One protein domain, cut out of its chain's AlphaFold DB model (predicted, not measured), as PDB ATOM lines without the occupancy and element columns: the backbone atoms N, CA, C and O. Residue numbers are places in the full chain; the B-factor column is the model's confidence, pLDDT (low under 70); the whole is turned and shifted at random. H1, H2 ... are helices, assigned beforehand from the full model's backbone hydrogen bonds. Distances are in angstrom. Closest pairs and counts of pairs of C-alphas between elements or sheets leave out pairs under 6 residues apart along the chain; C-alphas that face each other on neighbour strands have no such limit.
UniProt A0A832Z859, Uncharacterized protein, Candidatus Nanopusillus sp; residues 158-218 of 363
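Overview. This is residues 158 to 218 of the 363 residues of an uncharacterized protein of Candidatus Nanopusillus sp (UniProt A0A832Z859). With little regular structure, this is mostly loop: from H1 the backbone runs out to H2 and folds back to H3, which packs on H1, while residues 213 to 218 stick out. The 61 printed residues include three named helices, in order H1, H2, H3, and no named strand; the named helices hold 17 of the 61 residues, class all helix. It is loose, radius of gyration of the C-alphas 13.7 A, spanning 35 by 33 by 19 A.

Arrangement. Start at H1, residues 162 to 166: it touches H3, residues 195 to 198, closest at the C-alphas of His 165 and Gly 196, 4.2 A. H2, residues 175 to 182, is apart from both. Every O i to N i+4 pair is within hydrogen-bond range in H2; H1 has 0 of 1, but 2 of 2 O i to N i+3 pairs; H3 is too short for i+4 pairs.

Along the chain. Find C-alpha 162 at (12.811, 25.080, 37.159); H1 runs 7.1 A from there. H2 runs 11.2 A, and H3 5.3 A to C-alpha 198 at (9.597, 17.311, 47.507).

Size, cuts and confidence. The farthest C-alphas, Gln 183 and Ser 218, are 38.1 A apart. The H2 to H3 link is long. The printed part has no cut; no printed residue is under pLDDT 70.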
ATOM      1  N   MET A 158       5.646  24.461  42.351       83.88
ATOM      2  CA  MET A 158       5.334  23.927  41.017       83.88
ATOM      3  C   MET A 158       5.123  25.003  39.931       83.88
ATOM      4  O   MET A 158       5.219  24.699  38.750       83.88
ATOM      5  N   GLU A 159       4.775  26.235  40.311       82.69
ATOM      6  CA  GLU A 159       4.550  27.366  39.391       82.69
ATOM      7  C   GLU A 159       5.788  28.278  39.276       82.69
ATOM      8  O   GLU A 159       5.762  29.259  38.533       82.69
ATOM      9  N   VAL A 160       6.846  27.985  40.042       80.25
ATOM     10  CA  VAL A 160       8.115  28.724  40.051       80.25
ATOM     11  C   VAL A 160       9.080  28.090  39.051       80.25
ATOM     12  O   VAL A 160       8.931  26.919  38.704       80.25
ATOM     13  N   ASP A 161      10.054  28.882  38.603       82.75
ATOM     14  CA  ASP A 161      11.102  28.482  37.668       82.75
ATOM     15  C   ASP A 161      11.821  27.174  38.058       82.75
ATOM     16  O   ASP A 161      12.037  26.885  39.242       82.75
ATOM     17  N   ASP A 162      12.203  26.406  37.036       83.38
ATOM     18  CA  ASP A 162      12.811  25.080  37.159       83.38
ATOM     19  C   ASP A 162      14.197  25.125  37.834       83.38
ATOM     20  O   ASP A 162      14.626  24.132  38.430       83.38
ATOM     21  N   GLU A 163      14.900  26.267  37.812       84.62
ATOM     22  CA  GLU A 163      16.185  26.428  38.508       84.62
ATOM     23  C   GLU A 163      16.043  26.142  40.010       84.62
ATOM     24  O   GLU A 163      16.856  25.435  40.609       84.62
ATOM     25  N   VAL A 164      14.940  26.599  40.608       85.06
ATOM     26  CA  VAL A 164      14.654  26.410  42.035       85.06
ATOM     27  C   VAL A 164      14.411  24.931  42.362       85.06
ATOM     28  O   VAL A 164      14.637  24.497  43.492       85.06
ATOM     29  N   HIS A 165      14.001  24.114  41.386       88.38
ATOM     30  CA  HIS A 165      13.759  22.680  41.597       88.38
ATOM     31  C   HIS A 165      15.064  21.902  41.778       88.38
ATOM     32  O   HIS A 165      15.046  20.837  42.398       88.38
ATOM     33  N   SER A 166      16.180  22.451  41.294       88.69
ATOM     34  CA  SER A 166      17.525  21.877  41.424       88.69
ATOM     35  C   SER A 166      18.226  22.268  42.730       88.69
ATOM     36  O   SER A 166      19.385  21.921  42.932       88.69
ATOM     37  N   PHE A 167      17.550  22.997  43.625       88.69
ATOM     38  CA  PHE A 167      18.124  23.433  44.895       88.69
ATOM     39  C   PHE A 167      18.261  22.272  45.892       88.69
ATOM     40  O   PHE A 167      17.279  21.582  46.184       88.69
ATOM     41  N   ASP A 168      19.456  22.095  46.458       92.00
ATOM     42  CA  ASP A 168      19.734  21.082  47.479       92.00
ATOM     43  C   ASP A 168      19.093  21.455  48.819       92.00
ATOM     44  O   ASP A 168      19.314  22.536  49.360       92.00
ATOM     45  N   THR A 169      18.319  20.535  49.397       91.12
ATOM     46  CA  THR A 169      17.562  20.787  50.642       91.12
ATOM     47  C   THR A 169      18.133  20.074  51.870       91.12
ATOM     48  O   THR A 169      17.534  20.104  52.951       91.12
ATOM     49  N   VAL A 170      19.283  19.418  51.711       92.00
ATOM     50  CA  VAL A 170      19.942  18.603  52.736       92.00
ATOM     51  C   VAL A 170      20.732  19.449  53.741       92.00
ATOM     52  O   VAL A 170      21.294  20.486  53.407       92.00
ATOM     53  N   TRP A 171      20.809  18.983  54.992       92.69
ATOM     54  CA  TRP A 171      21.622  19.614  56.047       92.69
ATOM     55  C   TRP A 171      23.101  19.235  55.990       92.69
ATOM     56  O   TRP A 171      23.940  20.006  56.429       92.69
ATOM     57  N   ASN A 172      23.401  18.029  55.503       92.69
ATOM     58  CA  ASN A 172      24.752  17.513  55.306       92.69
ATOM     59  C   ASN A 172      24.772  16.691  54.019       92.69
ATOM     60  O   ASN A 172      23.857  15.895  53.792       92.69
ATOM     61  N   TYR A 173      25.786  16.882  53.176       93.62
ATOM     62  CA  TYR A 173      25.937  16.053  51.986       93.62
ATOM     63  C   TYR A 173      26.337  14.624  52.383       93.62
ATOM     64  O   TYR A 173      27.139  14.447  53.307       93.62
ATOM     65  N   PRO A 174      25.795  13.594  51.710       92.00
ATOM     66  CA  PRO A 174      26.150  12.209  51.990       92.00
ATOM     67  C   PRO A 174      27.593  11.913  51.566       92.00
ATOM     68  O   PRO A 174      28.115  12.515  50.628       92.00
ATOM     69  N   LEU A 175      28.220  10.925  52.215       93.06
ATOM     70  CA  LEU A 175      29.575  10.470  51.874       93.06
ATOM     71  C   LEU A 175      29.701  10.085  50.387       93.06
ATOM     72  O   LEU A 175      30.696  10.405  49.743       93.06
ATOM     73  N   GLU A 176      28.651   9.470  49.841       92.69
ATOM     74  CA  GLU A 176      28.562   9.017  48.449       92.69
ATOM     75  C   GLU A 176      28.812  10.137  47.429       92.69
ATOM     76  O   GLU A 176      29.404   9.883  46.377       92.69
ATOM     77  N   LEU A 177      28.416  11.380  47.738       93.56
ATOM     78  CA  LEU A 177      28.691  12.533  46.878       93.56
ATOM     79  C   LEU A 177      30.196  12.778  46.766       93.56
ATOM     80  O   LEU A 177      30.718  12.948  45.666       93.56
ATOM     81  N   TYR A 178      30.900  12.770  47.896       93.94
ATOM     82  CA  TYR A 178      32.338  13.020  47.937       93.94
ATOM     83  C   TYR A 178      33.126  11.901  47.245       93.94
ATOM     84  O   TYR A 178      34.049  12.177  46.479       93.94
ATOM     85  N   GLU A 179      32.736  10.642  47.456       95.19
ATOM     86  CA  GLU A 179      33.349   9.490  46.784       95.19
ATOM     87  C   GLU A 179      33.107   9.507  45.268       95.19
ATOM     88  O   GLU A 179      34.009   9.201  44.486       95.19
ATOM     89  N   SER A 180      31.909   9.913  44.841       94.44
ATOM     90  CA  SER A 180      31.562  10.031  43.422       94.44
ATOM     91  C   SER A 180      32.280  11.199  42.747       94.44
ATOM     92  O   SER A 180      32.741  11.061  41.612       94.44
ATOM     93  N   ALA A 181      32.462  12.316  43.457       94.62
ATOM     94  CA  ALA A 181      33.230  13.459  42.973       94.62
ATOM     95  C   ALA A 181      34.706  13.099  42.722       94.62
ATOM     96  O   ALA A 181      35.277  13.533  41.722       94.62
ATOM     97  N   LEU A 182      35.311  12.242  43.559       95.50
ATOM     98  CA  LEU A 182      36.673  11.726  43.333       95.50
ATOM     99  C   LEU A 182      36.796  10.895  42.046       95.50
ATOM    100  O   LEU A 182      37.885  10.788  41.483       95.50
ATOM    101  N   GLN A 183      35.692  10.313  41.581       95.88
ATOM    102  CA  GLN A 183      35.623   9.514  40.357       95.88
ATOM    103  C   GLN A 183      35.203  10.337  39.129       95.88
ATOM    104  O   GLN A 183      35.087   9.765  38.050       95.88
ATOM    105  N   TYR A 184      34.998  11.656  39.271       94.06
ATOM    106  CA  TYR A 184      34.503  12.546  38.210       94.06
ATOM    107  C   TYR A 184      33.196  12.055  37.566       94.06
ATOM    108  O   TYR A 184      33.007  12.186  36.356       94.06
ATOM    109  N   LYS A 185      32.306  11.464  38.370       94.62
ATOM    110  CA  LYS A 185      30.981  11.036  37.910       94.62
ATOM    111  C   LYS A 185      30.097  12.227  37.562       94.62
ATOM    112  O   LYS A 185      30.254  13.313  38.125       94.62
ATOM    113  N   ASP A 186      29.140  11.998  36.667       92.81
ATOM    114  CA  ASP A 186      28.153  13.010  36.314       92.81
ATOM    115  C   ASP A 186      27.241  13.332  37.517       92.81
ATOM    116  O   ASP A 186      26.861  12.424  38.264       92.81
ATOM    117  N   PRO A 187      26.825  14.602  37.708       87.50
ATOM    118  CA  PRO A 187      26.015  15.010  38.863       87.50
ATOM    119  C   PRO A 187      24.698  14.239  39.018       87.50
ATOM    120  O   PRO A 187      24.228  14.043  40.132       87.50
ATOM    121  N   GLY A 188      24.113  13.775  37.908       86.19
ATOM    122  CA  GLY A 188      22.865  13.008  37.915       86.19
ATOM    123  C   GLY A 188      22.997  11.568  38.425       86.19
ATOM    124  O   GLY A 188      21.981  10.914  38.635       86.19
ATOM    125  N   GLU A 189      24.218  11.057  38.615       87.69
ATOM    126  CA  GLU A 189      24.445   9.704  39.139       87.69
ATOM    127  C   GLU A 189      24.348   9.629  40.670       87.69
ATOM    128  O   GLU A 189      24.211   8.538  41.226       87.69
ATOM    129  N   VAL A 190      24.417  10.773  41.360       87.50
ATOM    130  CA  VAL A 190      24.346  10.846  42.821       87.50
ATOM    131  C   VAL A 190      22.958  11.307  43.244       87.50
ATOM    132  O   VAL A 190      22.487  12.371  42.853       87.50
ATOM    133  N   ASN A 191      22.306  10.520  44.097       86.88
ATOM    134  CA  ASN A 191      20.988  10.865  44.618       86.88
ATOM    135  C   ASN A 191      21.114  11.807  45.820       86.88
ATOM    136  O   ASN A 191      21.357  11.369  46.944       86.88
ATOM    137  N   ILE A 192      20.911  13.103  45.582       90.88
ATOM    138  CA  ILE A 192      20.762  14.125  46.625       90.88
ATOM    139  C   ILE A 192      19.310  14.597  46.650       90.88
ATOM    140  O   ILE A 192      18.636  14.679  45.623       90.88
ATOM    141  N   GLU A 193      18.805  14.891  47.845       89.25
ATOM    142  CA  GLU A 193      17.455  15.415  47.997       89.25
ATOM    143  C   GLU A 193      17.374  16.889  47.564       89.25
ATOM    144  O   GLU A 193      17.730  17.811  48.306       89.25
ATOM    145  N   VAL A 194      16.847  17.096  46.359       91.56
ATOM    146  CA  VAL A 194      16.559  18.415  45.782       91.56
ATOM    147  C   VAL A 194      15.109  18.837  46.018       91.56
ATOM    148  O   VAL A 194      14.230  17.989  46.217       91.56
ATOM    149  N   LEU A 195      14.820  20.135  45.935       88.94
ATOM    150  CA  LEU A 195      13.469  20.669  46.127       88.94
ATOM    151  C   LEU A 195      12.444  20.034  45.178       88.94
ATOM    152  O   LEU A 195      11.345  19.695  45.618       88.94
ATOM    153  N   GLY A 196      12.808  19.803  43.913       87.56
ATOM    154  CA  GLY A 196      11.933  19.167  42.925       87.56
ATOM    155  C   GLY A 196      11.407  17.802  43.381       87.56
ATOM    156  O   GLY A 196      10.256  17.455  43.128       87.56
ATOM    157  N   SER A 197      12.201  17.057  44.159       88.62
ATOM    158  CA  SER A 197      11.802  15.758  44.707       88.62
ATOM    159  C   SER A 197      10.746  15.855  45.821       88.62
ATOM    160  O   SER A 197      10.097  14.850  46.131       88.62
ATOM    161  N   ARG A 198      10.550  17.042  46.416       87.31
ATOM    162  CA  ARG A 198       9.597  17.311  47.507       87.31
ATOM    163  C   ARG A 198       8.259  17.878  47.025       87.31
ATOM    164  O   ARG A 198       7.281  17.800  47.772       87.31
ATOM    165  N   ILE A 199       8.196  18.413  45.803       88.06
ATOM    166  CA  ILE A 199       6.977  18.999  45.225       88.06
ATOM    167  C   ILE A 199       5.850  17.950  45.193       88.06
ATOM    168  O   ILE A 199       6.055  16.807  44.788       88.06
ATOM    169  N   GLY A 200       4.655  18.318  45.664       84.00
ATOM    170  CA  GLY A 200       3.476  17.450  45.728       84.00
ATOM    171  C   GLY A 200       3.436  16.488  46.921       84.00
ATOM    172  O   GLY A 200       2.437  15.793  47.098       84.00
ATOM    173  N   LYS A 201       4.482  16.442  47.760       83.06
ATOM    174  CA  LYS A 201       4.573  15.529  48.919       83.06
ATOM    175  C   LYS A 201       4.197  16.180  50.257       83.06
ATOM    176  O   LYS A 201       4.303  15.531  51.290       83.06
ATOM    177  N   GLY A 202       3.779  17.449  50.257       81.81
ATOM    178  CA  GLY A 202       3.372  18.198  51.458       81.81
ATOM    179  C   GLY A 202       4.519  18.852  52.242       81.81
ATOM    180  O   GLY A 202       4.276  19.775  53.014       81.81
ATOM    181  N   ASN A 203       5.768  18.458  51.980       83.38
ATOM    182  CA  ASN A 203       6.968  18.930  52.690       83.38
ATOM    183  C   ASN A 203       7.686  20.066  51.936       83.38
ATOM    184  O   ASN A 203       8.884  20.284  52.099       83.38
ATOM    185  N   GLU A 204       6.970  20.751  51.048       84.56
ATOM    186  CA  GLU A 204       7.543  21.651  50.042       84.56
ATOM    187  C   GLU A 204       8.108  22.937  50.658       84.56
ATOM    188  O   GLU A 204       9.098  23.472  50.176       84.56
ATOM    189  N   TYR A 205       7.493  23.411  51.745       85.06
ATOM    190  CA  TYR A 205       7.792  24.706  52.372       85.06
ATOM    191  C   TYR A 205       8.610  24.587  53.666       85.06
ATOM    192  O   TYR A 205       8.883  25.593  54.315       85.06
ATOM    193  N   THR A 206       8.939  23.371  54.102       87.00
ATOM    194  CA  THR A 206       9.484  23.117  55.442       87.00
ATOM    195  C   THR A 206      10.681  22.182  55.403       87.00
ATOM    196  O   THR A 206      10.791  21.331  54.523       87.00
ATOM    197  N   GLY A 207      11.549  22.287  56.412       85.25
ATOM    198  CA  GLY A 207      12.655  21.348  56.602       85.25
ATOM    199  C   GLY A 207      13.767  21.492  55.565       85.25
ATOM    200  O   GLY A 207      14.362  20.492  55.170       85.25
ATOM    201  N   TRP A 208      14.011  22.708  55.079       89.81
ATOM    202  CA  TRP A 208      15.168  22.998  54.234       89.81
ATOM    203  C   TRP A 208      16.403  23.157  55.116       89.81
ATOM    204  O   TRP A 208      16.370  23.906  56.094       89.81
ATOM    205  N   GLY A 209      17.461  22.422  54.785       89.38
ATOM    206  CA  GLY A 209      18.763  22.558  55.421       89.38
ATOM    207  C   GLY A 209      19.676  23.543  54.707       89.38
ATOM    208  O   GLY A 209      19.419  23.961  53.580       89.38
ATOM    209  N   PHE A 210      20.756  23.906  55.390       91.25
ATOM    210  CA  PHE A 210      21.893  24.620  54.824       91.25
ATOM    211  C   PHE A 210      23.177  24.127  55.507       91.25
ATOM    212  O   PHE A 210      23.139  23.687  56.654       91.25
ATOM    213  N   MET A 211      24.303  24.179  54.793       89.25
ATOM    214  CA  MET A 211      25.566  23.562  55.239       89.25
ATOM    215  C   MET A 211      26.429  24.494  56.090       89.25
ATOM    216  O   MET A 211      27.046  24.084  57.069       89.25
ATOM    217  N   HIS A 212      26.550  25.749  55.656       90.44
ATOM    218  CA  HIS A 212      27.544  26.676  56.176       90.44
ATOM    219  C   HIS A 212      26.859  27.802  56.937       90.44
ATOM    220  O   HIS A 212      26.211  28.663  56.340       90.44
ATOM    221  N   ASP A 213      27.037  27.801  58.255       91.00
ATOM    222  CA  ASP A 213      26.650  28.922  59.098       91.00
ATOM    223  C   ASP A 213      27.475  30.168  58.757       91.00
ATOM    224  O   ASP A 213      28.686  30.113  58.526       91.00
ATOM    225  N   ILE A 214      26.808  31.319  58.772       89.31
ATOM    226  CA  ILE A 214      27.438  32.632  58.647       89.31
ATOM    227  C   ILE A 214      27.058  33.492  59.849       89.31
ATOM    228  O   ILE A 214      25.918  33.474  60.308       89.31
ATOM    229  N   GLU A 215      27.997  34.296  60.348       87.31
ATOM    230  CA  GLU A 215      27.734  35.165  61.505       87.31
ATOM    231  C   GLU A 215      26.674  36.235  61.206       87.31
ATOM    232  O   GLU A 215      25.898  36.632  62.076       87.31
ATOM    233  N   SER A 216      26.672  36.776  59.983       86.62
ATOM    234  CA  SER A 216      25.721  37.803  59.567       86.62
ATOM    235  C   SER A 216      25.674  37.967  58.055       86.62
ATOM    236  O   SER A 216      26.713  38.092  57.411       86.62
ATOM    237  N   ILE A 217      24.462  38.118  57.520       83.88
ATOM    238  CA  ILE A 217      24.223  38.442  56.106       83.88
ATOM    239  C   ILE A 217      24.663  39.880  55.769       83.88
ATOM    240  O   ILE A 217      25.113  40.154  54.661       83.88
ATOM    241  N   SER A 218      24.525  40.832  56.699       83.94
ATOM    242  CA  SER A 218      24.657  42.269  56.382       83.94
ATOM    243  C   SER A 218      25.774  42.999  57.127       83.94
ATOM    244  O   SER A 218      26.158  44.109  56.737       83.94
TER     245      SER A 218